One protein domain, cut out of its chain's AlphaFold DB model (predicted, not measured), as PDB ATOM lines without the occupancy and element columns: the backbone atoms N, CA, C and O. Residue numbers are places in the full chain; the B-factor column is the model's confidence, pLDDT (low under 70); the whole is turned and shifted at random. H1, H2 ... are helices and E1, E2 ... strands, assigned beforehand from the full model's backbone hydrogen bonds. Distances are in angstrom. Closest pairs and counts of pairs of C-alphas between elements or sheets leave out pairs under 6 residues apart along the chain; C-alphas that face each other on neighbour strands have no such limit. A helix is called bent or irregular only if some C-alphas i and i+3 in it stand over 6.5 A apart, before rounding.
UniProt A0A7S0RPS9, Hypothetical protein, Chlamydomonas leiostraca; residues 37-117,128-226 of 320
ATOM      1  N   GLU A  37     165.077 172.292 172.093       98.00
ATOM      2  CA  GLU A  37     165.388 172.863 170.775       98.00
ATOM      3  C   GLU A  37     166.852 173.320 170.647       98.00
ATOM      4  O   GLU A  37     167.621 173.294 171.613       98.00
ATOM      5  N   ASP A  38     167.263 173.697 169.434       98.31
ATOM      6  CA  ASP A  38     168.559 174.348 169.216       98.31
ATOM      7  C   ASP A  38     168.550 175.752 169.832       98.31
ATOM      8  O   ASP A  38     167.573 176.490 169.743       98.31
ATOM      9  N   VAL A  39     169.662 176.140 170.455       98.31
ATOM     10  CA  VAL A  39     169.755 177.364 171.253       98.31
ATOM     11  C   VAL A  39     170.731 178.329 170.605       98.31
ATOM     12  O   VAL A  39     171.944 178.121 170.607       98.31
ATOM     13  N   LEU A  40     170.221 179.455 170.108       97.81
ATOM     14  CA  LEU A  40     171.080 180.505 169.562       97.81
ATOM     15  C   LEU A  40     171.973 181.142 170.642       97.81
ATOM     16  O   LEU A  40     173.150 181.411 170.390       97.81
ATOM     17  N   LEU A  41     171.415 181.386 171.830       97.69
ATOM     18  CA  LEU A  41     172.081 182.062 172.941       97.69
ATOM     19  C   LEU A  41     171.589 181.525 174.288       97.69
ATOM     20  O   LEU A  41     170.393 181.524 174.562       97.69
ATOM     21  N   MET A  42     172.529 181.156 175.150       98.06
ATOM     22  CA  MET A  42     172.302 180.834 176.555       98.06
ATOM     23  C   MET A  42     172.992 181.889 177.427       98.06
ATOM     24  O   MET A  42     174.218 181.978 177.420       98.06
ATOM     25  N   LYS A  43     172.229 182.686 178.184       97.06
ATOM     26  CA  LYS A  43     172.780 183.573 179.225       97.06
ATOM     27  C   LYS A  43     172.743 182.849 180.569       97.06
ATOM     28  O   LYS A  43     171.683 182.371 180.964       97.06
ATOM     29  N   VAL A  44     173.868 182.805 181.278       96.38
ATOM     30  CA  VAL A  44     173.983 182.211 182.615       96.38
ATOM     31  C   VAL A  44     174.558 183.242 183.572       96.38
ATOM     32  O   VAL A  44     175.645 183.770 183.358       96.38
ATOM     33  N   ASP A  45     173.798 183.536 184.613       92.94
ATOM     34  CA  ASP A  45     174.074 184.583 185.589       92.94
ATOM     35  C   ASP A  45     173.443 184.114 186.902       92.94
ATOM     36  O   ASP A  45     172.236 184.245 187.116       92.94
ATOM     37  N   VAL A  46     174.223 183.343 187.664       91.25
ATOM     38  CA  VAL A  46     173.743 182.555 188.813       91.25
ATOM     39  C   VAL A  46     174.737 182.571 189.974       91.25
ATOM     40  O   VAL A  46     174.771 181.642 190.778       91.25
ATOM     41  N   GLU A  47     175.527 183.637 190.086       86.31
ATOM     42  CA  GLU A  47     176.326 183.938 191.277       86.31
ATOM     43  C   GLU A  47     177.291 182.818 191.707       86.31
ATOM     44  O   GLU A  47     177.325 182.428 192.873       86.31
ATOM     45  N   GLY A  48     178.080 182.267 190.787       87.50
ATOM     46  CA  GLY A  48     179.112 181.267 191.094       87.50
ATOM     47  C   GLY A  48     178.651 179.818 190.939       87.50
ATOM     48  O   GLY A  48     179.454 178.900 191.127       87.50
ATOM     49  N   PHE A  49     177.377 179.602 190.596       92.19
ATOM     50  CA  PHE A  49     176.791 178.290 190.306       92.19
ATOM     51  C   PHE A  49     176.746 177.982 188.801       92.19
ATOM     52  O   PHE A  49     176.013 177.086 188.372       92.19
ATOM     53  N   GLU A  50     177.523 178.697 187.979       95.00
ATOM     54  CA  GLU A  50     177.497 178.551 186.518       95.00
ATOM     55  C   GLU A  50     177.801 177.101 186.110       95.00
ATOM     56  O   GLU A  50     177.127 176.536 185.245       95.00
ATOM     57  N   SER A  51     178.753 176.457 186.799       95.81
ATOM     58  CA  SER A  51     179.111 175.053 186.568       95.81
ATOM     59  C   SER A  51     177.950 174.089 186.816       95.81
ATOM     60  O   SER A  51     177.792 173.118 186.075       95.81
ATOM     61  N   VAL A  52     177.088 174.366 187.797       95.38
ATOM     62  CA  VAL A  52     175.891 173.558 188.076       95.38
ATOM     63  C   VAL A  52     174.874 173.700 186.945       95.38
ATOM     64  O   VAL A  52     174.355 172.692 186.463       95.38
ATOM     65  N   VAL A  53     174.639 174.928 186.472       96.00
ATOM     66  CA  VAL A  53     173.718 175.194 185.357       96.00
ATOM     67  C   VAL A  53     174.191 174.491 184.089       96.00
ATOM     68  O   VAL A  53     173.415 173.741 183.493       96.00
ATOM     69  N   LEU A  54     175.463 174.646 183.706       96.81
ATOM     70  CA  LEU A  54     175.976 174.016 182.487       96.81
ATOM     71  C   LEU A  54     176.029 172.486 182.588       96.81
ATOM     72  O   LEU A  54     175.761 171.806 181.598       96.81
ATOM     73  N   ASN A  55     176.293 171.928 183.773       95.81
ATOM     74  CA  ASN A  55     176.185 170.484 183.993       95.81
ATOM     75  C   ASN A  55     174.736 169.993 183.856       95.81
ATOM     76  O   ASN A  55     174.501 168.936 183.274       95.81
ATOM     77  N   SER A  56     173.751 170.767 184.325       96.94
ATOM     78  CA  SER A  56     172.329 170.446 184.134       96.94
ATOM     79  C   SER A  56     171.862 170.567 182.676       96.94
ATOM     80  O   SER A  56     170.798 170.062 182.335       96.94
ATOM     81  N   ALA A  57     172.656 171.220 181.821       97.44
ATOM     82  CA  ALA A  57     172.438 171.344 180.383       97.44
ATOM     83  C   ALA A  57     173.251 170.316 179.568       97.44
ATOM     84  O   ALA A  57     173.350 170.433 178.346       97.44
ATOM     85  N   ALA A  58     173.871 169.316 180.207       96.19
ATOM     86  CA  ALA A  58     174.780 168.395 179.527       96.19
ATOM     87  C   ALA A  58     174.122 167.657 178.346       96.19
ATOM     88  O   ALA A  58     174.747 167.535 177.288       96.19
ATOM     89  N   ALA A  59     172.866 167.204 178.480       96.56
ATOM     90  CA  ALA A  59     172.189 166.537 177.371       96.56
ATOM     91  C   ALA A  59     171.875 167.518 176.233       96.56
ATOM     92  O   ALA A  59     172.020 167.142 175.071       96.56
ATOM     93  N   LEU A  60     171.529 168.769 176.556       97.62
ATOM     94  CA  LEU A  60     171.294 169.830 175.577       97.62
ATOM     95  C   LEU A  60     172.551 170.077 174.729       97.62
ATOM     96  O   LEU A  60     172.483 169.966 173.510       97.62
ATOM     97  N   PHE A  61     173.719 170.270 175.355       97.19
ATOM     98  CA  PHE A  61     174.994 170.423 174.631       97.19
ATOM     99  C   PHE A  61     175.362 169.210 173.765       97.19
ATOM    100  O   PHE A  61     176.073 169.364 172.774       97.19
ATOM    101  N   SER A  62     174.926 168.005 174.148       96.50
ATOM    102  CA  SER A  62     175.222 166.775 173.401       96.50
ATOM    103  C   SER A  62     174.263 166.497 172.238       96.50
ATOM    104  O   SER A  62     174.640 165.800 171.301       96.50
ATOM    105  N   LYS A  63     173.025 167.001 172.304       97.50
ATOM    106  CA  LYS A  63     171.940 166.653 171.368       97.50
ATOM    107  C   LYS A  63     171.516 167.805 170.462       97.50
ATOM    108  O   LYS A  63     170.888 167.548 169.440       97.50
ATOM    109  N   ARG A  64     171.797 169.044 170.858       97.75
ATOM    110  CA  ARG A  64     171.325 170.266 170.203       97.75
ATOM    111  C   ARG A  64     172.487 171.195 169.884       97.75
ATOM    112  O   ARG A  64     173.568 171.101 170.477       97.75
ATOM    113  N   ASP A  65     172.263 172.119 168.958       97.88
ATOM    114  CA  ASP A  65     173.215 173.189 168.694       97.88
ATOM    115  C   ASP A  65     173.004 174.354 169.664       97.88
ATOM    116  O   ASP A  65     172.127 175.189 169.476       97.88
ATOM    117  N   VAL A  66     173.827 174.428 170.712       98.31
ATOM    118  CA  VAL A  66     173.944 175.634 171.543       98.31
ATOM    119  C   VAL A  66     175.021 176.530 170.930       98.31
ATOM    120  O   VAL A  66     176.208 176.252 171.077       98.31
ATOM    121  N   ARG A  67     174.667 177.596 170.212       98.12
ATOM    122  CA  ARG A  67     175.664 178.391 169.469       98.12
ATOM    123  C   ARG A  67     176.505 179.314 170.336       98.12
ATOM    124  O   ARG A  67     177.718 179.395 170.135       98.12
ATOM    125  N   ASN A  68     175.872 180.013 171.271       98.06
ATOM    126  CA  ASN A  68     176.521 181.003 172.123       98.06
ATOM    127  C   ASN A  68     176.168 180.767 173.587       98.06
ATOM    128  O   ASN A  68     175.015 180.489 173.914       98.06
ATOM    129  N   VAL A  69     177.151 180.946 174.461       98.31
ATOM    130  CA  VAL A  69     176.971 180.960 175.911       98.31
ATOM    131  C   VAL A  69     177.605 182.235 176.452       98.31
ATOM    132  O   VAL A  69     178.793 182.470 176.248       98.31
ATOM    133  N   VAL A  70     176.820 183.059 177.135       96.19
ATOM    134  CA  VAL A  70     177.295 184.262 177.825       96.19
ATOM    135  C   VAL A  70     177.174 184.019 179.320       96.19
ATOM    136  O   VAL A  70     176.095 183.685 179.803       96.19
ATOM    137  N   LEU A  71     178.287 184.152 180.036       95.69
ATOM    138  CA  LEU A  71     178.402 183.821 181.452       95.69
ATOM    139  C   LEU A  71     178.781 185.067 182.247       95.69
ATOM    140  O   LEU A  71     179.745 185.744 181.885       95.69
ATOM    141  N   GLU A  72     178.119 185.297 183.373       93.50
ATOM    142  CA  GLU A  72     178.734 186.029 184.478       93.50
ATOM    143  C   GLU A  72     179.584 185.039 185.285       93.50
ATOM    144  O   GLU A  72     179.101 184.333 186.161       93.50
ATOM    145  N   TYR A  73     180.864 184.914 184.934       94.75
ATOM    146  CA  TYR A  73     181.781 183.994 185.597       94.75
ATOM    147  C   TYR A  73     182.188 184.544 186.964       94.75
ATOM    148  O   TYR A  73     182.929 185.527 187.048       94.75
ATOM    149  N   ASN A  74     181.733 183.895 188.038       91.44
ATOM    150  CA  ASN A  74     181.920 184.375 189.405       91.44
ATOM    151  C   ASN A  74     182.649 183.347 190.290       91.44
ATOM    152  O   ASN A  74     182.098 182.761 191.224       91.44
ATOM    153  N   ALA A  75     183.941 183.146 190.009       89.19
ATOM    154  CA  ALA A  75     184.809 182.307 190.840       89.19
ATOM    155  C   ALA A  75     184.904 182.812 192.295       89.19
ATOM    156  O   ALA A  75     184.987 182.006 193.220       89.19
ATOM    157  N   GLY A  76     184.805 184.130 192.518       86.69
ATOM    158  CA  GLY A  76     184.889 184.730 193.851       86.69
ATOM    159  C   GLY A  76     183.821 184.239 194.835       86.69
ATOM    160  O   GLY A  76     184.098 184.119 196.031       86.69
ATOM    161  N   ILE A  77     182.612 183.915 194.360       85.12
ATOM    162  CA  ILE A  77     181.577 183.311 195.210       85.12
ATOM    163  C   ILE A  77     181.943 181.872 195.572       85.12
ATOM    164  O   ILE A  77     181.899 181.521 196.753       85.12
ATOM    165  N   ALA A  78     182.381 181.063 194.604       83.56
ATOM    166  CA  ALA A  78     182.838 179.697 194.858       83.56
ATOM    167  C   ALA A  78     184.030 179.640 195.828       83.56
ATOM    168  O   ALA A  78     184.089 178.745 196.663       83.56
ATOM    169  N   GLU A  79     184.934 180.617 195.777       88.00
ATOM    170  CA  GLU A  79     186.080 180.752 196.685       88.00
ATOM    171  C   GLU A  79     185.656 181.093 198.124       88.00
ATOM    172  O   GLU A  79     186.185 180.549 199.092       88.00
ATOM    173  N   ARG A  80     184.667 181.977 198.303       82.19
ATOM    174  CA  ARG A  80     184.246 182.434 199.639       82.19
ATOM    175  C   ARG A  80     183.209 181.529 200.287       82.19
ATOM    176  O   ARG A  80     183.186 181.420 201.511       82.19
ATOM    177  N   MET A  81     182.349 180.881 199.501       78.50
ATOM    178  CA  MET A  81     181.268 180.035 200.016       78.50
ATOM    179  C   MET A  81     181.754 178.958 200.992       78.50
ATOM    180  O   MET A  81     181.139 178.840 202.048       78.50
ATOM    181  N   PRO A  82     182.842 178.209 200.736       75.62
ATOM    182  CA  PRO A  82     183.282 177.128 201.612       75.62
ATOM    183  C   PRO A  82     183.681 177.586 203.009       75.62
ATOM    184  O   PRO A  82     183.546 176.803 203.950       75.62
ATOM    185  N   MET A  83     184.098 178.847 203.181       70.69
ATOM    186  CA  MET A  83     184.343 179.417 204.510       70.69
ATOM    187  C   MET A  83     183.088 179.330 205.389       70.69
ATOM    188  O   MET A  83     183.186 178.996 206.564       70.69
ATOM    189  N   TRP A  84     181.907 179.498 204.794       66.44
ATOM    190  CA  TRP A  84     180.615 179.507 205.488       66.44
ATOM    191  C   TRP A  84     179.816 178.213 205.277       66.44
ATOM    192  O   TRP A  84     178.952 177.864 206.075       66.44
ATOM    193  N   ARG A  85     180.080 177.498 204.178       79.31
ATOM    194  CA  ARG A  85     179.308 176.345 203.699       79.31
ATOM    195  C   ARG A  85     180.220 175.301 203.028       79.31
ATOM    196  O   ARG A  85     180.300 175.251 201.797       79.31
ATOM    197  N   PRO A  86     180.910 174.453 203.815       82.88
ATOM    198  CA  PRO A  86     181.888 173.475 203.322       82.88
ATOM    199  C   PRO A  86     181.390 172.556 202.204       82.88
ATOM    200  O   PRO A  86     182.175 172.149 201.353       82.88
ATOM    201  N   GLN A  87     180.089 172.247 202.172       83.94
ATOM    202  CA  GLN A  87     179.480 171.382 201.160       83.94
ATOM    203  C   GLN A  87     179.620 171.922 199.726       83.94
ATOM    204  O   GLN A  87     179.536 171.155 198.768       83.94
ATOM    205  N   PHE A  88     179.875 173.224 199.564       87.44
ATOM    206  CA  PHE A  88     180.086 173.860 198.262       87.44
ATOM    207  C   PHE A  88     181.561 173.935 197.840       87.44
ATOM    208  O   PHE A  88     181.864 174.553 196.825       87.44
ATOM    209  N   SER A  89     182.492 173.290 198.554       89.00
ATOM    210  CA  SER A  89     183.925 173.316 198.202       89.00
ATOM    211  C   SER A  89     184.232 172.747 196.812       89.00
ATOM    212  O   SER A  89     185.199 173.160 196.178       89.00
ATOM    213  N   HIS A  90     183.386 171.848 196.302       90.25
ATOM    214  CA  HIS A  90     183.490 171.303 194.948       90.25
ATOM    215  C   HIS A  90     183.327 172.361 193.840       90.25
ATOM    216  O   HIS A  90     183.834 172.158 192.739       90.25
ATOM    217  N   LEU A  91     182.661 173.493 194.112       92.19
ATOM    218  CA  LEU A  91     182.452 174.553 193.118       92.19
ATOM    219  C   LEU A  91     183.739 175.308 192.767       92.19
ATOM    220  O   LEU A  91     183.848 175.807 191.648       92.19
ATOM    221  N   ILE A  92     184.725 175.342 193.677       92.25
ATOM    222  CA  ILE A  92     186.018 176.005 193.430       92.25
ATOM    223  C   ILE A  92     186.694 175.382 192.197       92.25
ATOM    224  O   ILE A  92     187.143 176.095 191.307       92.25
ATOM    225  N   GLU A  93     186.723 174.050 192.113       94.00
ATOM    226  CA  GLU A  93     187.331 173.317 190.993       94.00
ATOM    227  C   GLU A  93     186.367 173.177 189.800       94.00
ATOM    228  O   GLU A  93     186.794 173.176 188.643       94.00
ATOM    229  N   ALA A  94     185.055 173.076 190.057       94.44
ATOM    230  CA  ALA A  94     184.057 172.890 189.005       94.44
ATOM    231  C   ALA A  94     183.949 174.096 188.059       94.44
ATOM    232  O   ALA A  94     183.685 173.915 186.871       94.44
ATOM    233  N   ASN A  95     184.171 175.315 188.559       94.69
ATOM    234  CA  ASN A  95     184.069 176.538 187.762       94.69
ATOM    235  C   ASN A  95     185.121 176.632 186.638       94.69
ATOM    236  O   ASN A  95     184.714 176.740 185.477       94.69
ATOM    237  N   PRO A  96     186.438 176.510 186.887       96.25
ATOM    238  CA  PRO A  96     187.403 176.459 185.791       96.25
ATOM    239  C   PRO A  96     187.222 175.208 184.918       96.25
ATOM    240  O   PRO A  96     187.313 175.300 183.692       96.25
ATOM    241  N   ALA A  97     186.875 174.054 185.505       95.94
ATOM    242  CA  ALA A  97     186.631 172.825 184.744       95.94
ATOM    243  C   ALA A  97     185.467 172.963 183.745       95.94
ATOM    244  O   ALA A  97     185.538 172.440 182.632       95.94
ATOM    245  N   MET A  98     184.411 173.697 184.100       97.06
ATOM    246  CA  MET A  98     183.297 174.012 183.205       97.06
ATOM    247  C   MET A  98     183.771 174.768 181.954       97.06
ATOM    248  O   MET A  98     183.382 174.415 180.839       97.06
ATOM    249  N   LEU A  99     184.631 175.779 182.112       97.94
ATOM    250  CA  LEU A  99     185.179 176.525 180.975       97.94
ATOM    251  C   LEU A  99     186.051 175.631 180.087       97.94
ATOM    252  O   LEU A  99     185.961 175.702 178.860       97.94
ATOM    253  N   MET A 100     186.827 174.724 180.689       97.88
ATOM    254  CA  MET A 100     187.606 173.738 179.936       97.88
ATOM    255  C   MET A 100     186.696 172.843 179.092       97.88
ATOM    256  O   MET A 100     187.001 172.590 177.928       97.88
ATOM    257  N   GLN A 101     185.558 172.402 179.640       96.56
ATOM    258  CA  GLN A 101     184.586 171.601 178.893       96.56
ATOM    259  C   GLN A 101     183.981 172.364 177.711       96.56
ATOM    260  O   GLN A 101     183.787 171.764 176.656       96.56
ATOM    261  N   LEU A 102     183.696 173.664 177.849       97.88
ATOM    262  CA  LEU A 102     183.249 174.482 176.718       97.88
ATOM    263  C   LEU A 102     184.318 174.523 175.620       97.88
ATOM    264  O   LEU A 102     184.012 174.240 174.465       97.88
ATOM    265  N   ILE A 103     185.583 174.775 175.966       97.94
ATOM    266  CA  ILE A 103     186.665 174.805 174.971       97.94
ATOM    267  C   ILE A 103     186.822 173.442 174.278       97.94
ATOM    268  O   ILE A 103     186.903 173.372 173.052       97.94
ATOM    269  N   VAL A 104     186.782 172.339 175.034       96.69
ATOM    270  CA  VAL A 104     186.844 170.971 174.480       96.69
ATOM    271  C   VAL A 104     185.655 170.664 173.559       96.69
ATOM    272  O   VAL A 104     185.812 169.933 172.585       96.69
ATOM    273  N   ARG A 105     184.481 171.256 173.808       96.44
ATOM    274  CA  ARG A 105     183.297 171.165 172.932       96.44
ATOM    275  C   ARG A 105     183.377 172.068 171.689       96.44
ATOM    276  O   ARG A 105     182.390 172.185 170.967       96.44
ATOM    277  N   GLY A 106     184.523 172.696 171.430       97.12
ATOM    278  CA  GLY A 106     184.765 173.500 170.232       97.12
ATOM    279  C   GLY A 106     184.361 174.967 170.361       97.12
ATOM    280  O   GLY A 106     184.289 175.659 169.347       97.12
ATOM    281  N   TYR A 107     184.106 175.467 171.570       98.25
ATOM    282  CA  TYR A 107     183.863 176.894 171.770       98.25
ATOM    283  C   TYR A 107     185.185 177.659 171.842       98.25
ATOM    284  O   TYR A 107     186.119 177.241 172.524       98.25
ATOM    285  N   ARG A 108     185.230 178.834 171.212       98.06
ATOM    286  CA  ARG A 108     186.174 179.890 171.586       98.06
ATOM    287  C   ARG A 108     185.572 180.667 172.748       98.06
ATOM    288  O   ARG A 108     184.409 181.053 172.667       98.06
ATOM    289  N   VAL A 109     186.354 180.910 173.797       98.06
ATOM    290  CA  VAL A 109     185.921 181.661 174.982       98.06
ATOM    291  C   VAL A 109     186.734 182.945 175.079       98.06
ATOM    292  O   VAL A 109     187.958 182.892 175.101       98.06
ATOM    293  N   VAL A 110     186.071 184.095 175.151       96.88
ATOM    294  CA  VAL A 110     186.718 185.403 175.329       96.88
ATOM    295  C   VAL A 110     186.206 186.095 176.586       96.88
ATOM    296  O   VAL A 110     185.049 185.915 176.977       96.88
ATOM    297  N   MET A 111     187.062 186.894 177.221       95.88
ATOM    298  CA  MET A 111     186.693 187.698 178.382       95.88
ATOM    299  C   MET A 111     186.239 189.092 177.946       95.88
ATOM    300  O   MET A 111     186.983 189.844 177.320       95.88
ATOM    301  N   MET A 112     185.011 189.448 178.309       91.94
ATOM    302  CA  MET A 112     184.453 190.780 178.117       91.94
ATOM    303  C   MET A 112     184.839 191.656 179.306       91.94
ATOM    304  O   MET A 112     184.306 191.510 180.407       91.94
ATOM    305  N   ASN A 113     185.770 192.579 179.081       83.19
ATOM    306  CA  ASN A 113     186.190 193.522 180.114       83.19
ATOM    307  C   ASN A 113     185.003 194.355 180.619       83.19
ATOM    308  O   ASN A 113     184.122 194.740 179.853       83.19
ATOM    309  N   ASP A 114     185.017 194.711 181.902       79.19
ATOM    310  CA  ASP A 114     183.910 195.427 182.548       79.19
ATOM    311  C   ASP A 114     183.595 196.775 181.865       79.19
ATOM    312  O   ASP A 114     182.437 197.130 181.660       79.19
ATOM    313  N   ASN A 115     184.628 197.483 181.389       74.62
ATOM    314  CA  ASN A 115     184.478 198.716 180.605       74.62
ATOM    315  C   ASN A 115     183.757 198.490 179.272       74.62
ATOM    316  O   ASN A 115     183.023 199.354 178.807       74.62
ATOM    317  N   VAL A 116     183.970 197.330 178.657       75.69
ATOM    318  CA  VAL A 116     183.347 196.946 177.392       75.69
ATOM    319  C   VAL A 116     181.873 196.588 177.630       75.69
ATOM    320  O   VAL A 116     181.011 197.010 176.867       75.69
ATOM    321  N   ALA A 117     181.560 195.924 178.747       70.25
ATOM    322  CA  ALA A 117     180.184 195.625 179.149       70.25
ATOM    323  C   ALA A 117     179.385 196.875 179.584       70.25
ATOM    324  O   ALA A 117     178.194 196.980 179.294       70.25
ATOM    325  N   PRO A 128     184.550 194.191 169.566       88.31
ATOM    326  CA  PRO A 128     185.973 194.449 169.538       88.31
ATOM    327  C   PRO A 128     186.718 193.126 169.695       88.31
ATOM    328  O   PRO A 128     186.154 192.094 170.067       88.31
ATOM    329  N   GLN A 129     188.016 193.163 169.427       91.56
ATOM    330  CA  GLN A 129     188.856 192.025 169.747       91.56
ATOM    331  C   GLN A 129     188.979 191.911 171.275       91.56
ATOM    332  O   GLN A 129     189.161 192.916 171.964       91.56
ATOM    333  N   LEU A 130     188.816 190.701 171.802       93.25
ATOM    334  CA  LEU A 130     188.751 190.434 173.239       93.25
ATOM    335  C   LEU A 130     189.795 189.387 173.635       93.25
ATOM    336  O   LEU A 130     190.048 188.470 172.853       93.25
ATOM    337  N   PRO A 131     190.387 189.464 174.835       95.00
ATOM    338  CA  PRO A 131     191.383 188.489 175.257       95.00
ATOM    339  C   PRO A 131     190.762 187.090 175.382       95.00
ATOM    340  O   PRO A 131     189.693 186.911 175.975       95.00
ATOM    341  N   GLU A 132     191.436 186.094 174.810       96.94
ATOM    342  CA  GLU A 132     190.965 184.708 174.761       96.94
ATOM    343  C   GLU A 132     191.318 183.947 176.044       96.94
ATOM    344  O   GLU A 132     192.417 184.067 176.590       96.94
ATOM    345  N   VAL A 133     190.375 183.134 176.514       97.81
ATOM    346  CA  VAL A 133     190.575 182.155 177.581       97.81
ATOM    347  C   VAL A 133     190.982 180.834 176.945       97.81
ATOM    348  O   VAL A 133     190.213 180.229 176.199       97.81
ATOM    349  N   THR A 134     192.181 180.357 177.265       97.62
ATOM    350  CA  THR A 134     192.723 179.110 176.711       97.62
ATOM    351  C   THR A 134     192.725 177.977 177.736       97.62
ATOM    352  O   THR A 134     192.659 178.201 178.947       97.62
ATOM    353  N   LEU A 135     192.877 176.733 177.267       97.12
ATOM    354  CA  LEU A 135     193.091 175.587 178.161       97.12
ATOM    355  C   LEU A 135     194.349 175.747 179.024       97.12
ATOM    356  O   LEU A 135     194.366 175.266 180.154       97.12
ATOM    357  N   ASP A 136     195.388 176.414 178.516       95.06
ATOM    358  CA  ASP A 136     196.620 176.635 179.273       95.06
ATOM    359  C   ASP A 136     196.397 177.625 180.424       95.06
ATOM    360  O   ASP A 136     196.895 177.379 181.520       95.06
ATOM    361  N   ASN A 137     195.567 178.663 180.245       94.81
ATOM    362  CA  ASN A 137     195.143 179.531 181.354       94.81
ATOM    363  C   ASN A 137     194.391 178.748 182.432       94.81
ATOM    364  O   ASN A 137     194.692 178.866 183.616       94.81
ATOM    365  N   LEU A 138     193.414 177.941 182.010       96.69
ATOM    366  CA  LEU A 138     192.510 177.245 182.925       96.69
ATOM    367  C   LEU A 138     193.198 176.125 183.708       96.69
ATOM    368  O   LEU A 138     192.747 175.762 184.791       96.69
ATOM    369  N   ARG A 139     194.320 175.602 183.200       95.19
ATOM    370  CA  ARG A 139     195.201 174.731 183.984       95.19
ATOM    371  C   ARG A 139     195.731 175.444 185.220       95.19
ATOM    372  O   ARG A 139     195.726 174.841 186.285       95.19
ATOM    373  N   TYR A 140     196.151 176.699 185.087       95.31
ATOM    374  CA  TYR A 140     196.581 177.488 186.236       95.31
ATOM    375  C   TYR A 140     195.402 177.829 187.155       95.31
ATOM    376  O   TYR A 140     195.545 177.662 188.358       95.31
ATOM    377  N   ASP A 141     194.222 178.188 186.622       95.75
ATOM    378  CA  ASP A 141     193.023 178.400 187.462       95.75
ATOM    379  C   ASP A 141     192.694 177.162 188.302       95.75
ATOM    380  O   ASP A 141     192.356 177.276 189.475       95.75
ATOM    381  N   LEU A 142     192.785 175.965 187.717       94.50
ATOM    382  CA  LEU A 142     192.498 174.729 188.436       94.50
ATOM    383  C   LEU A 142     193.523 174.461 189.549       94.50
ATOM    384  O   LEU A 142     193.172 173.947 190.610       94.50
ATOM    385  N   GLN A 143     194.785 174.819 189.337       92.12
ATOM    386  CA  GLN A 143     195.804 174.724 190.381       92.12
ATOM    387  C   GLN A 143     195.586 175.737 191.490       92.12
ATOM    388  O   GLN A 143     195.645 175.368 192.662       92.12
ATOM    389  N   ASP A 144     195.295 176.979 191.108       93.94
ATOM    390  CA  ASP A 144     194.929 178.043 192.029       93.94
ATOM    391  C   ASP A 144     193.727 177.592 192.874       93.94
ATOM    392  O   ASP A 144     193.762 177.711 194.094       93.94
ATOM    393  N   ALA A 145     192.714 176.969 192.258       92.94
ATOM    394  CA  ALA A 145     191.547 176.398 192.928       92.94
ATOM    395  C   ALA A 145     191.909 175.300 193.945       92.94
ATOM    396  O   ALA A 145     191.446 175.338 195.088       92.94
ATOM    397  N   ILE A 146     192.754 174.336 193.564       90.94
ATOM    398  CA  ILE A 146     193.203 173.252 194.456       90.94
ATOM    399  C   ILE A 146     194.001 173.820 195.640       90.94
ATOM    400  O   ILE A 146     193.736 173.466 196.792       90.94
ATOM    401  N   ALA A 147     194.953 174.718 195.375       90.50
ATOM    402  CA  ALA A 147     195.774 175.351 196.405       90.50
ATOM    403  C   ALA A 147     194.929 176.227 197.339       90.50
ATOM    404  O   ALA A 147     195.076 176.160 198.560       90.50
ATOM    405  N   PHE A 148     193.996 176.998 196.779       91.31
ATOM    406  CA  PHE A 148     193.070 177.827 197.538       91.31
ATOM    407  C   PHE A 148     192.210 176.977 198.474       91.31
ATOM    408  O   PHE A 148     192.129 177.271 199.668       91.31
ATOM    409  N   LYS A 149     191.613 175.890 197.966       88.94
ATOM    410  CA  LYS A 149     190.811 174.949 198.759       88.94
ATOM    411  C   LYS A 149     191.620 174.353 199.910       88.94
ATOM    412  O   LYS A 149     191.150 174.375 201.046       88.94
ATOM    413  N   ALA A 150     192.847 173.904 199.641       87.25
ATOM    414  CA  ALA A 150     193.747 173.398 200.675       87.25
ATOM    415  C   ALA A 150     194.039 174.459 201.753       87.25
ATOM    416  O   ALA A 150     194.015 174.153 202.943       87.25
ATOM    417  N   GLY A 151     194.250 175.720 201.359       86.94
ATOM    418  CA  GLY A 151     194.436 176.816 202.312       86.94
ATOM    419  C   GLY A 151     193.173 177.166 203.105       86.94
ATOM    420  O   GLY A 151     193.250 177.437 204.299       86.94
ATOM    421  N   ALA A 152     191.994 177.110 202.481       84.50
ATOM    422  CA  ALA A 152     190.719 177.328 203.165       84.50
ATOM    423  C   ALA A 152     190.445 176.245 204.226       84.50
ATOM    424  O   ALA A 152     189.922 176.539 205.303       84.50
ATOM    425  N   GLU A 153     190.824 174.995 203.951       84.38
ATOM    426  CA  GLU A 153     190.786 173.900 204.924       84.38
ATOM    427  C   GLU A 153     191.840 174.080 206.025       84.38
ATOM    428  O   GLU A 153     191.537 173.909 207.204       84.38
ATOM    429  N   ALA A 154     193.058 174.489 205.669       84.31
ATOM    430  CA  ALA A 154     194.137 174.712 206.624       84.31
ATOM    431  C   ALA A 154     193.857 175.871 207.593       84.31
ATOM    432  O   ALA A 154     194.155 175.753 208.781       84.31
ATOM    433  N   PHE A 155     193.215 176.945 207.124       79.00
ATOM    434  CA  PHE A 155     192.764 178.052 207.968       79.00
ATOM    435  C   PHE A 155     191.813 177.578 209.076       79.00
ATOM    436  O   PHE A 155     191.933 178.006 210.219       79.00
ATOM    437  N   ARG A 156     190.915 176.625 208.781       76.31
ATOM    438  CA  ARG A 156     190.046 176.014 209.806       76.31
ATOM    439  C   ARG A 156     190.811 175.211 210.853       76.31
ATOM    440  O   ARG A 156     190.303 175.009 211.950       76.31
ATOM    441  N   LEU A 157     191.990 174.717 210.492       80.00
ATOM    442  CA  LEU A 157     192.842 173.880 211.331       80.00
ATOM    443  C   LEU A 157     193.972 174.673 212.008       80.00
ATOM    444  O   LEU A 157     194.873 174.045 212.556       80.00
ATOM    445  N   ASP A 158     193.943 176.010 211.943       78.62
ATOM    446  CA  ASP A 158     194.992 176.906 212.458       78.62
ATOM    447  C   ASP A 158     196.395 176.586 211.895       78.62
ATOM    448  O   ASP A 158     197.409 176.580 212.590       78.62
ATOM    449  N   LYS A 159     196.453 176.260 210.594       78.50
ATOM    450  CA  LYS A 159     197.691 175.979 209.849       78.50
ATOM    451  C   LYS A 159     197.929 177.066 208.793       78.50
ATOM    452  O   LYS A 159     197.618 176.847 207.623       78.50
ATOM    453  N   PRO A 160     198.495 178.230 209.162       69.25
ATOM    454  CA  PRO A 160     198.576 179.399 208.283       69.25
ATOM    455  C   PRO A 160     199.576 179.253 207.125       69.25
ATOM    456  O   PRO A 160     199.696 180.158 206.311       69.25
ATOM    457  N   GLU A 161     200.323 178.149 207.051       77.00
ATOM    458  CA  GLU A 161     201.368 177.960 206.036       77.00
ATOM    459  C   GLU A 161     200.889 177.262 204.760       77.00
ATOM    460  O   GLU A 161     201.651 177.166 203.799       77.00
ATOM    461  N   ALA A 162     199.647 176.779 204.722       82.19
ATOM    462  CA  ALA A 162     199.084 176.136 203.542       82.19
ATOM    463  C   ALA A 162     198.112 177.071 202.818       82.19
ATOM    464  O   ALA A 162     197.312 177.767 203.439       82.19
ATOM    465  N   GLY A 163     198.170 177.054 201.489       85.94
ATOM    466  CA  GLY A 163     197.295 177.848 200.638       85.94
ATOM    467  C   GLY A 163     198.038 178.527 199.503       85.94
ATOM    468  O   GLY A 163     199.260 178.449 199.377       85.94
ATOM    469  N   LEU A 164     197.270 179.211 198.674       89.75
ATOM    470  CA  LEU A 164     197.779 180.014 197.582       89.75
ATOM    471  C   LEU A 164     198.555 181.225 198.135       89.75
ATOM    472  O   LEU A 164     198.122 181.853 199.102       89.75
ATOM    473  N   GLY A 165     199.718 181.529 197.550       88.50
ATOM    474  CA  GLY A 165     200.602 182.612 198.013       88.50
ATOM    475  C   GLY A 165     201.418 182.302 199.278       88.50
ATOM    476  O   GLY A 165     202.118 183.186 199.782       88.50
ATOM    477  N   CYS A 166     201.358 181.065 199.786       89.56
ATOM    478  CA  CYS A 166     202.000 180.664 201.036       89.56
ATOM    479  C   CYS A 166     202.905 179.422 200.914       89.56
ATOM    480  O   CYS A 166     202.704 178.597 200.020       89.56
ATOM    481  N   PRO A 167     203.910 179.285 201.807       88.69
ATOM    482  CA  PRO A 167     204.284 180.237 202.858       88.69
ATOM    483  C   PRO A 167     204.938 181.500 202.287       88.69
ATOM    484  O   PRO A 167     205.686 181.450 201.313       88.69
ATOM    485  N   THR A 168     204.681 182.651 202.908       89.50
ATOM    486  CA  THR A 168     205.280 183.906 202.453       89.50
ATOM    487  C   THR A 168     206.700 184.081 203.012       89.50
ATOM    488  O   THR A 168     206.897 183.958 204.232       89.50
ATOM    489  N   PRO A 169     207.700 184.412 202.171       92.94
ATOM    490  CA  PRO A 169     209.069 184.656 202.614       92.94
ATOM    491  C   PRO A 169     209.144 185.644 203.798       92.94
ATOM    492  O   PRO A 169     208.521 186.710 203.745       92.94
ATOM    493  N   PRO A 170     209.912 185.348 204.871       93.56
ATOM    494  CA  PRO A 170     210.013 186.225 206.044       93.56
ATOM    495  C   PRO A 170     210.437 187.660 205.709       93.56
ATOM    496  O   PRO A 170     209.915 188.605 206.295       93.56
ATOM    497  N   LYS A 171     211.330 187.831 204.724       95.06
ATOM    498  CA  LYS A 171     211.786 189.148 204.259       95.06
ATOM    499  C   LYS A 171     210.638 189.994 203.699       95.06
ATOM    500  O   LYS A 171     210.532 191.167 204.041       95.06
ATOM    501  N   LEU A 172     209.744 189.395 202.911       94.56
ATOM    502  CA  LEU A 172     208.572 190.086 202.360       94.56
ATOM    503  C   LEU A 172     207.578 190.473 203.459       94.56
ATOM    504  O   LEU A 172     207.114 191.613 203.499       94.56
ATOM    505  N   ARG A 173     207.336 189.568 204.417       93.12
ATOM    506  CA  ARG A 173     206.519 189.858 205.608       93.12
ATOM    507  C   ARG A 173     207.082 191.007 206.444       93.12
ATOM    508  O   ARG A 173     206.308 191.802 206.959       93.12
ATOM    509  N   ALA A 174     208.405 191.112 206.567       94.81
ATOM    510  CA  ALA A 174     209.046 192.198 207.303       94.81
ATOM    511  C   ALA A 174     208.953 193.550 206.572       94.81
ATOM    512  O   ALA A 174     208.751 194.574 207.218       94.81
ATOM    513  N   ILE A 175     209.084 193.557 205.240       94.50
ATOM    514  CA  ILE A 175     209.017 194.782 204.427       94.50
ATOM    515  C   ILE A 175     207.600 195.360 204.425       94.50
ATOM    516  O   ILE A 175     207.424 196.567 204.586       94.50
ATOM    517  N   ASN A 176     206.587 194.511 204.244       92.94
ATOM    518  CA  ASN A 176     205.212 194.963 204.088       92.94
ATOM    519  C   ASN A 176     204.225 193.942 204.696       92.94
ATOM    520  O   ASN A 176     203.571 193.178 203.979       92.94
ATOM    521  N   PRO A 177     204.099 193.909 206.038       90.69
ATOM    522  CA  PRO A 177     203.348 192.874 206.754       90.69
ATOM    523  C   PRO A 177     201.860 192.866 206.405       90.69
ATOM    524  O   PRO A 177     201.256 191.801 206.327       90.69
ATOM    525  N   GLY A 178     201.269 194.034 206.136       88.25
ATOM    526  CA  GLY A 178     199.861 194.131 205.744       88.25
ATOM    527  C   GLY A 178     199.568 193.499 204.382       88.25
ATOM    528  O   GLY A 178     198.460 193.022 204.160       88.25
ATOM    529  N   GLN A 179     200.559 193.475 203.487       90.69
ATOM    530  CA  GLN A 179     200.420 192.949 202.129       90.69
ATOM    531  C   GLN A 179     201.164 191.641 201.914       90.69
ATOM    532  O   GLN A 179     201.064 191.111 200.834       90.69
ATOM    533  N   TRP A 180     201.876 191.075 202.880       92.50
ATOM    534  CA  TRP A 180     202.503 189.748 202.739       92.50
ATOM    535  C   TRP A 180     202.188 188.829 203.923       92.50
ATOM    536  O   TRP A 180     202.675 187.708 203.996       92.50
ATOM    537  N   GLY A 181     201.370 189.287 204.873       86.19
ATOM    538  CA  GLY A 181     201.011 188.542 206.079       86.19
ATOM    539  C   GLY A 181     199.862 187.543 205.923       86.19
ATOM    540  O   GLY A 181     199.520 186.892 206.903       86.19
ATOM    541  N   GLY A 182     199.252 187.423 204.740       86.94
ATOM    542  CA  GLY A 182     198.092 186.557 204.509       86.94
ATOM    543  C   GLY A 182     198.199 185.744 203.222       86.94
ATOM    544  O   GLY A 182     198.849 186.185 202.274       86.94
ATOM    545  N   CYS A 183     197.520 184.596 203.208       89.06
ATOM    546  CA  CYS A 183     197.387 183.677 202.074       89.06
ATOM    547  C   CYS A 183     196.025 183.844 201.386       89.06
ATOM    548  O   CYS A 183     195.108 184.438 201.962       89.06
ATOM    549  N   ASN A 184     195.857 183.219 200.218       90.94
ATOM    550  CA  ASN A 184     194.587 183.138 199.492       90.94
ATOM    551  C   ASN A 184     193.973 184.513 199.155       90.94
ATOM    552  O   ASN A 184     192.754 184.645 199.011       90.94
ATOM    553  N   LEU A 185     194.798 185.553 199.031       91.38
ATOM    554  CA  LEU A 185     194.346 186.876 198.627       91.38
ATOM    555  C   LEU A 185     194.177 186.884 197.115       91.38
ATOM    556  O   LEU A 185     195.127 187.056 196.366       91.38
ATOM    557  N   MET A 186     192.952 186.650 196.660       92.94
ATOM    558  CA  MET A 186     192.624 186.695 195.242       92.94
ATOM    559  C   MET A 186     192.306 188.127 194.782       92.94
ATOM    560  O   MET A 186     191.581 188.841 195.485       92.94
ATOM    561  N   PRO A 187     192.724 188.524 193.566       94.62
ATOM    562  CA  PRO A 187     193.510 187.760 192.591       94.62
ATOM    563  C   PRO A 187     195.028 187.759 192.839       94.62
ATOM    564  O   PRO A 187     195.742 187.053 192.142       94.62
ATOM    565  N   GLU A 188     195.540 188.532 193.793       94.44
ATOM    566  CA  GLU A 188     196.973 188.750 194.043       94.44
ATOM    567  C   GLU A 188     197.832 187.477 194.119       94.44
ATOM    568  O   GLU A 188     198.940 187.455 193.577       94.44
ATOM    569  N   ASP A 189     197.314 186.431 194.754       94.62
ATOM    570  CA  ASP A 189     198.015 185.165 194.960       94.62
ATOM    571  C   ASP A 189     197.793 184.164 193.822       94.62
ATOM    572  O   ASP A 189     198.516 183.172 193.736       94.62
ATOM    573  N   ALA A 190     196.846 184.438 192.919       95.50
ATOM    574  CA  ALA A 190     196.629 183.634 191.724       95.50
ATOM    575  C   ALA A 190     197.873 183.626 190.834       95.50
ATOM    576  O   ALA A 190     198.616 184.619 190.725       95.50
ATOM    577  N   HIS A 191     198.079 182.501 190.155       96.12
ATOM    578  CA  HIS A 191     199.119 182.371 189.155       96.12
ATOM    579  C   HIS A 191     198.931 183.462 188.081       96.12
ATOM    580  O   HIS A 191     197.841 183.611 187.537       96.12
ATOM    581  N   PRO A 192     199.969 184.220 187.684       95.81
ATOM    582  CA  PRO A 192     199.789 185.389 186.811       95.81
ATOM    583  C   PRO A 192     199.289 185.065 185.399       95.81
ATOM    584  O   PRO A 192     198.855 185.951 184.671       95.81
ATOM    585  N   LYS A 193     199.398 183.803 184.983       96.31
ATOM    586  CA  LYS A 193     198.878 183.302 183.699       96.31
ATOM    587  C   LYS A 193     197.464 182.725 183.803       96.31
ATOM    588  O   LYS A 193     196.933 182.252 182.802       96.31
ATOM    589  N   SER A 194     196.880 182.688 184.997       96.19
ATOM    590  CA  SER A 194     195.526 182.182 185.208       96.19
ATOM    591  C   SER A 194     194.505 183.217 184.722       96.19
ATOM    592  O   SER A 194     194.763 184.422 184.744       96.19
ATOM    593  N   LEU A 195     193.342 182.771 184.255       96.75
ATOM    594  CA  LEU A 195     192.201 183.650 184.011       96.75
ATOM    595  C   LEU A 195     191.817 184.374 185.315       96.75
ATOM    596  O   LEU A 195     191.541 185.575 185.284       96.75
ATOM    597  N   ARG A 196     191.886 183.693 186.468       95.31
ATOM    598  CA  ARG A 196     191.564 184.273 187.781       95.31
ATOM    599  C   ARG A 196     192.390 185.516 188.135       95.31
ATOM    600  O   ARG A 196     191.874 186.403 188.816       95.31
ATOM    601  N   SER A 197     193.618 185.617 187.620       95.75
ATOM    602  CA  SER A 197     194.488 186.799 187.755       95.75
ATOM    603  C   SER A 197     193.990 188.049 187.011       95.75
ATOM    604  O   SER A 197     194.530 189.136 187.203       95.75
ATOM    605  N   SER A 198     192.966 187.935 186.157       95.19
ATOM    606  CA  SER A 198     192.531 189.013 185.250       95.19
ATOM    607  C   SER A 198     191.313 189.808 185.729       95.19
ATOM    608  O   SER A 198     190.897 190.749 185.058       95.19
ATOM    609  N   PHE A 199     190.719 189.461 186.868       94.44
ATOM    610  CA  PHE A 199     189.561 190.175 187.418       94.44
ATOM    611  C   PHE A 199     189.515 190.052 188.952       94.44
ATOM    612  O   PHE A 199     190.105 189.131 189.514       94.44
ATOM    613  N   PRO A 200     188.848 190.974 189.669       90.69
ATOM    614  CA  PRO A 200     188.869 190.971 191.130       90.69
ATOM    615  C   PRO A 200     187.985 189.876 191.750       90.69
ATOM    616  O   PRO A 200     188.443 189.160 192.642       90.69
ATOM    617  N   ALA A 201     186.742 189.725 191.283       88.56
ATOM    618  CA  ALA A 201     185.758 188.807 191.871       88.56
ATOM    619  C   ALA A 201     184.970 188.013 190.816       88.56
ATOM    620  O   ALA A 201     184.943 186.785 190.866       88.56
ATOM    621  N   ASN A 202     184.381 188.719 189.854       92.19
ATOM    622  CA  ASN A 202     183.629 188.182 188.725       92.19
ATOM    623  C   ASN A 202     184.068 188.858 187.417       92.19
ATOM    624  O   ASN A 202     184.739 189.894 187.425       92.19
ATOM    625  N   THR A 203     183.696 188.258 186.293       94.00
ATOM    626  CA  THR A 203     183.868 188.832 184.956       94.00
ATOM    627  C   THR A 203     182.799 188.295 184.012       94.00
ATOM    628  O   THR A 203     182.133 187.307 184.313       94.00
ATOM    629  N   ASN A 204     182.645 188.920 182.850       94.62
ATOM    630  CA  ASN A 204     181.752 188.435 181.810       94.62
ATOM    631  C   ASN A 204     182.552 187.630 180.781       94.62
ATOM    632  O   ASN A 204     183.585 188.089 180.293       94.62
ATOM    633  N   LEU A 205     182.076 186.441 180.422       96.31
ATOM    634  CA  LEU A 205     182.680 185.598 179.390       96.31
ATOM    635  C   LEU A 205     181.684 185.361 178.257       96.31
ATOM    636  O   LEU A 205     180.494 185.164 178.497       96.31
ATOM    637  N   TRP A 206     182.181 185.331 177.023       96.56
ATOM    638  CA  TRP A 206     181.421 184.894 175.854       96.56
ATOM    639  C   TRP A 206     182.101 183.664 175.261       96.56
ATOM    640  O   TRP A 206     183.232 183.737 174.787       96.56
ATOM    641  N   ALA A 207     181.399 182.535 175.265       98.00
ATOM    642  CA  ALA A 207     181.774 181.330 174.542       98.00
ATOM    643  C   ALA A 207     180.946 181.200 173.253       98.00
ATOM    644  O   ALA A 207     179.717 181.236 173.306       98.00
ATOM    645  N   SER A 208     181.582 181.027 172.094       97.75
ATOM    646  CA  SER A 208     180.873 180.794 170.826       97.75
ATOM    647  C   SER A 208     181.500 179.682 169.998       97.75
ATOM    648  O   SER A 208     182.723 179.528 169.967       97.75
ATOM    649  N   LYS A 209     180.654 178.937 169.282       97.44
ATOM    650  CA  LYS A 209     181.087 178.046 168.195       97.44
ATOM    651  C   LYS A 209     181.430 178.812 166.912       97.44
ATOM    652  O   LYS A 209     182.150 178.285 166.071       97.44
ATOM    653  N   ASP A 210     180.952 180.049 166.761       95.44
ATOM    654  CA  ASP A 210     181.327 180.919 165.645       95.44
ATOM    655  C   ASP A 210     182.626 181.666 165.973       95.44
ATOM    656  O   ASP A 210     182.644 182.769 166.526       95.44
ATOM    657  N   HIS A 211     183.751 181.032 165.644       93.75
ATOM    658  CA  HIS A 211     185.077 181.593 165.910       93.75
ATOM    659  C   HIS A 211     185.368 182.836 165.061       93.75
ATOM    660  O   HIS A 211     186.238 183.621 165.432       93.75
ATOM    661  N   ALA A 212     184.679 183.027 163.932       90.56
ATOM    662  CA  ALA A 212     184.873 184.201 163.085       90.56
ATOM    663  C   ALA A 212     184.212 185.447 163.695       90.56
ATOM    664  O   ALA A 212     184.748 186.551 163.566       90.56
ATOM    665  N   ALA A 213     183.090 185.266 164.399       87.31
ATOM    666  CA  ALA A 213     182.411 186.333 165.129       87.31
ATOM    667  C   ALA A 213     183.178 186.781 166.390       87.31
ATOM    668  O   ALA A 213     183.169 187.967 166.722       87.31
ATOM    669  N   LEU A 214     183.874 185.861 167.073       90.62
ATOM    670  CA  LEU A 214     184.703 186.167 168.247       90.62
ATOM    671  C   LEU A 214     186.177 186.354 167.873       90.62
ATOM    672  O   LEU A 214     186.969 185.405 167.855       90.62
ATOM    673  N   LYS A 215     186.561 187.605 167.616       91.38
ATOM    674  CA  LYS A 215     187.961 187.969 167.380       91.38
ATOM    675  C   LYS A 215     188.725 187.991 168.706       91.38
ATOM    676  O   LYS A 215     188.370 188.735 169.616       91.38
ATOM    677  N   ALA A 216     189.773 187.180 168.794       91.62
ATOM    678  CA  ALA A 216     190.663 187.144 169.946       91.62
ATOM    679  C   ALA A 216     191.747 188.227 169.841       91.62
ATOM    680  O   ALA A 216     192.301 188.425 168.758       91.62
ATOM    681  N   ASP A 217     192.080 188.870 170.962       90.88
ATOM    682  CA  ASP A 217     193.248 189.741 171.090       90.88
ATOM    683  C   ASP A 217     194.199 189.272 172.190       90.88
ATOM    684  O   ASP A 217     194.121 189.684 173.347       90.88
ATOM    685  N   GLY A 218     195.106 188.370 171.825       92.88
ATOM    686  CA  GLY A 218     195.982 187.732 172.797       92.88
ATOM    687  C   GLY A 218     195.214 186.859 173.793       92.88
ATOM    688  O   GLY A 218     194.083 186.438 173.555       92.88
ATOM    689  N   VAL A 219     195.875 186.556 174.904       94.94
ATOM    690  CA  VAL A 219     195.417 185.590 175.903       94.94
ATOM    691  C   VAL A 219     195.201 186.310 177.232       94.94
ATOM    692  O   VAL A 219     195.969 187.209 177.571       94.94
ATOM    693  N   VAL A 220     194.169 185.921 177.985       95.38
ATOM    694  CA  VAL A 220     193.934 186.437 179.345       95.38
ATOM    695  C   VAL A 220     195.114 186.135 180.276       95.38
ATOM    696  O   VAL A 220     195.838 185.155 180.092       95.38
ATOM    697  N   GLY A 221     195.274 186.951 181.313       94.81
ATOM    698  CA  GLY A 221     196.324 186.822 182.319       94.81
ATOM    699  C   GLY A 221     197.016 188.154 182.595       94.81
ATOM    700  O   GLY A 221     197.120 189.014 181.721       94.81
ATOM    701  N   ALA A 222     197.535 188.309 183.811       94.25
ATOM    702  CA  ALA A 222     198.468 189.386 184.136       94.25
ATOM    703  C   ALA A 222     199.834 189.199 183.448       94.25
ATOM    704  O   ALA A 222     200.590 190.161 183.323       94.25
ATOM    705  N   PHE A 223     200.168 187.972 183.030       95.06
ATOM    706  CA  PHE A 223     201.363 187.621 182.259       95.06
ATOM    707  C   PHE A 223     200.989 187.024 180.902       95.06
ATOM    708  O   PHE A 223     199.982 186.326 180.779       95.06
ATOM    709  N   THR A 224     201.861 187.204 179.907       93.06
ATOM    710  CA  THR A 224     201.772 186.426 178.661       93.06
ATOM    711  C   THR A 224     202.149 184.960 178.905       93.06
ATOM    712  O   THR A 224     202.780 184.615 179.912       93.06
ATOM    713  N   GLN A 225     201.783 184.066 177.981       89.81
ATOM    714  CA  GLN A 225     202.078 182.635 178.127       89.81
ATOM    715  C   GLN A 225     203.582 182.330 178.088       89.81
ATOM    716  O   GLN A 225     204.034 181.366 178.710       89.81
ATOM    717  N   GLU A 226     204.365 183.180 177.432       92.81
ATOM    718  CA  GLU A 226     205.805 183.031 177.224       92.81
ATOM    719  C   GLU A 226     206.638 183.544 178.405       92.81
ATOM    720  O   GLU A 226     207.799 183.158 178.534       92.81
TER     721      GLU A 226
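What this domain is: This is residues 37 to 117 and 128 to 226 of the 320 residues of the protein "Hypothetical protein" of Chlamydomonas leiostraca (UniProt A0A7S0RPS9). A strongly twisted six-stranded sheet makes one end of an elongated model; H1 and H4 pack on one of its faces, and the bundle of H3, H4 and H6 reaches on past the sheet. Two short helices, H7 and H8, lie far out at the other end, joined to the rest by long links with no named element. The printed part has 180 residues, with nine named helices and six named strands in the order E1 H1 H2 E2 H3 H4 E3 H5 E4 H6 H7 H8 H9 E5 E6. The sheet is mixed, in the order E1 E2 E5 E3 E4 E6, and the class is mixed, helices and strands. The whole is compact by its radius of gyration of the C-alphas, 17.2 A, and spans 57 by 35 by 25 A.

Where its parts are: E1, residues 39 to 44, begins at C-alpha 39 (169.755, 177.364, 171.253). H1, residues 50 to 56, and H2, residues 58 to 63, follow before E2, residues 66 to 73, 18.1 A long. H3, residues 75 to 84, 15.5 A long, is irregular, but only just: C-alphas 79 and 82 are 6.7 A apart. H4, residues 90 to 104, measures 20.7 A, and E3 is residues 108 to 112. H5, residues 114 to 117, stands before the cut and E4, residues 130 to 133, after it. H6, residues 135 to 156, is the longest helix, 31.8 A, and ends at C-alpha 156 (190.046, 176.014, 209.806). H7 is residues 170 to 175, H8 177 to 180 and H9 195 to 198. E5, residues 203 to 208, measures 16.5 A; E6, residues 216 to 219, ends at C-alpha 219 (195.417, 185.590, 175.903).

How they stand to each other: E1 and E2 are parallel, with N 42 and O 68 at 2.9 A; E1, H1 H2, E2 form a strand-helix-strand unit, two parallel neighbour strands with helices between, its crossover right-handed. E5 is antiparallel to E2, with N 71 and O 205 at 2.9 A, and to E3, with N 110 and O 206 at 2.9 A. E2, H3 H4, E3 form a split unit, with E5 between its strands, also right-handed. E3 and E4 are antiparallel, with N 111 and O 131 at 2.9 A; E4 and E6 are parallel, with N 132 and O 218 at 2.9 A. H4 is on the sheet at a height over the sheet of 10.3 A, and H1 is on the same face at 9.7 A. H1 and H4 touch at Ser 51 and Asn 95, whose C-alphas are 5.3 A apart. H3, H4 and H6 form an up and down bundle, each running against the one before. H4 and H6 touch at a shallow tilt of 5 degrees, opposite ways, closest at the C-alphas of Ile 92 and Ala 145, 5.6 A. H3 and H4 are a helical hairpin, closest at the C-alphas of Ala 78 and Ile 92, 5.1 A. H9 touches H6, closest at the C-alphas of Leu 195 and Asn 137, 5.7 A, and like H5 only grazes the sheet. H2 is not on the sheet, but only just, with 4 pairs of C-alphas within 10 A. H7 and H8 touch only at the corner, and only just, with 3 pairs of C-alphas within 8 A. Every O i to N i+4 pair is within hydrogen-bond range in H1, H2 and H7; in H3 it is 3 of 6, in H4 9 of 11, in H6 16 of 18, and H5, H8 and H9 are too short for such a pair.

The domain as a whole: The two C-alphas farthest apart are those of Glu 37 and Ala 174, 60.1 A. Residues 118 to 127 are not printed, and C-alphas 117 and 128 are 11.3 A apart across the cut. The links H6 to H7 and H8 to H9 are long, with 13 and 14 residues. The mean pLDDT of the printed part is 91.8; residues 84 and 160 are under 70.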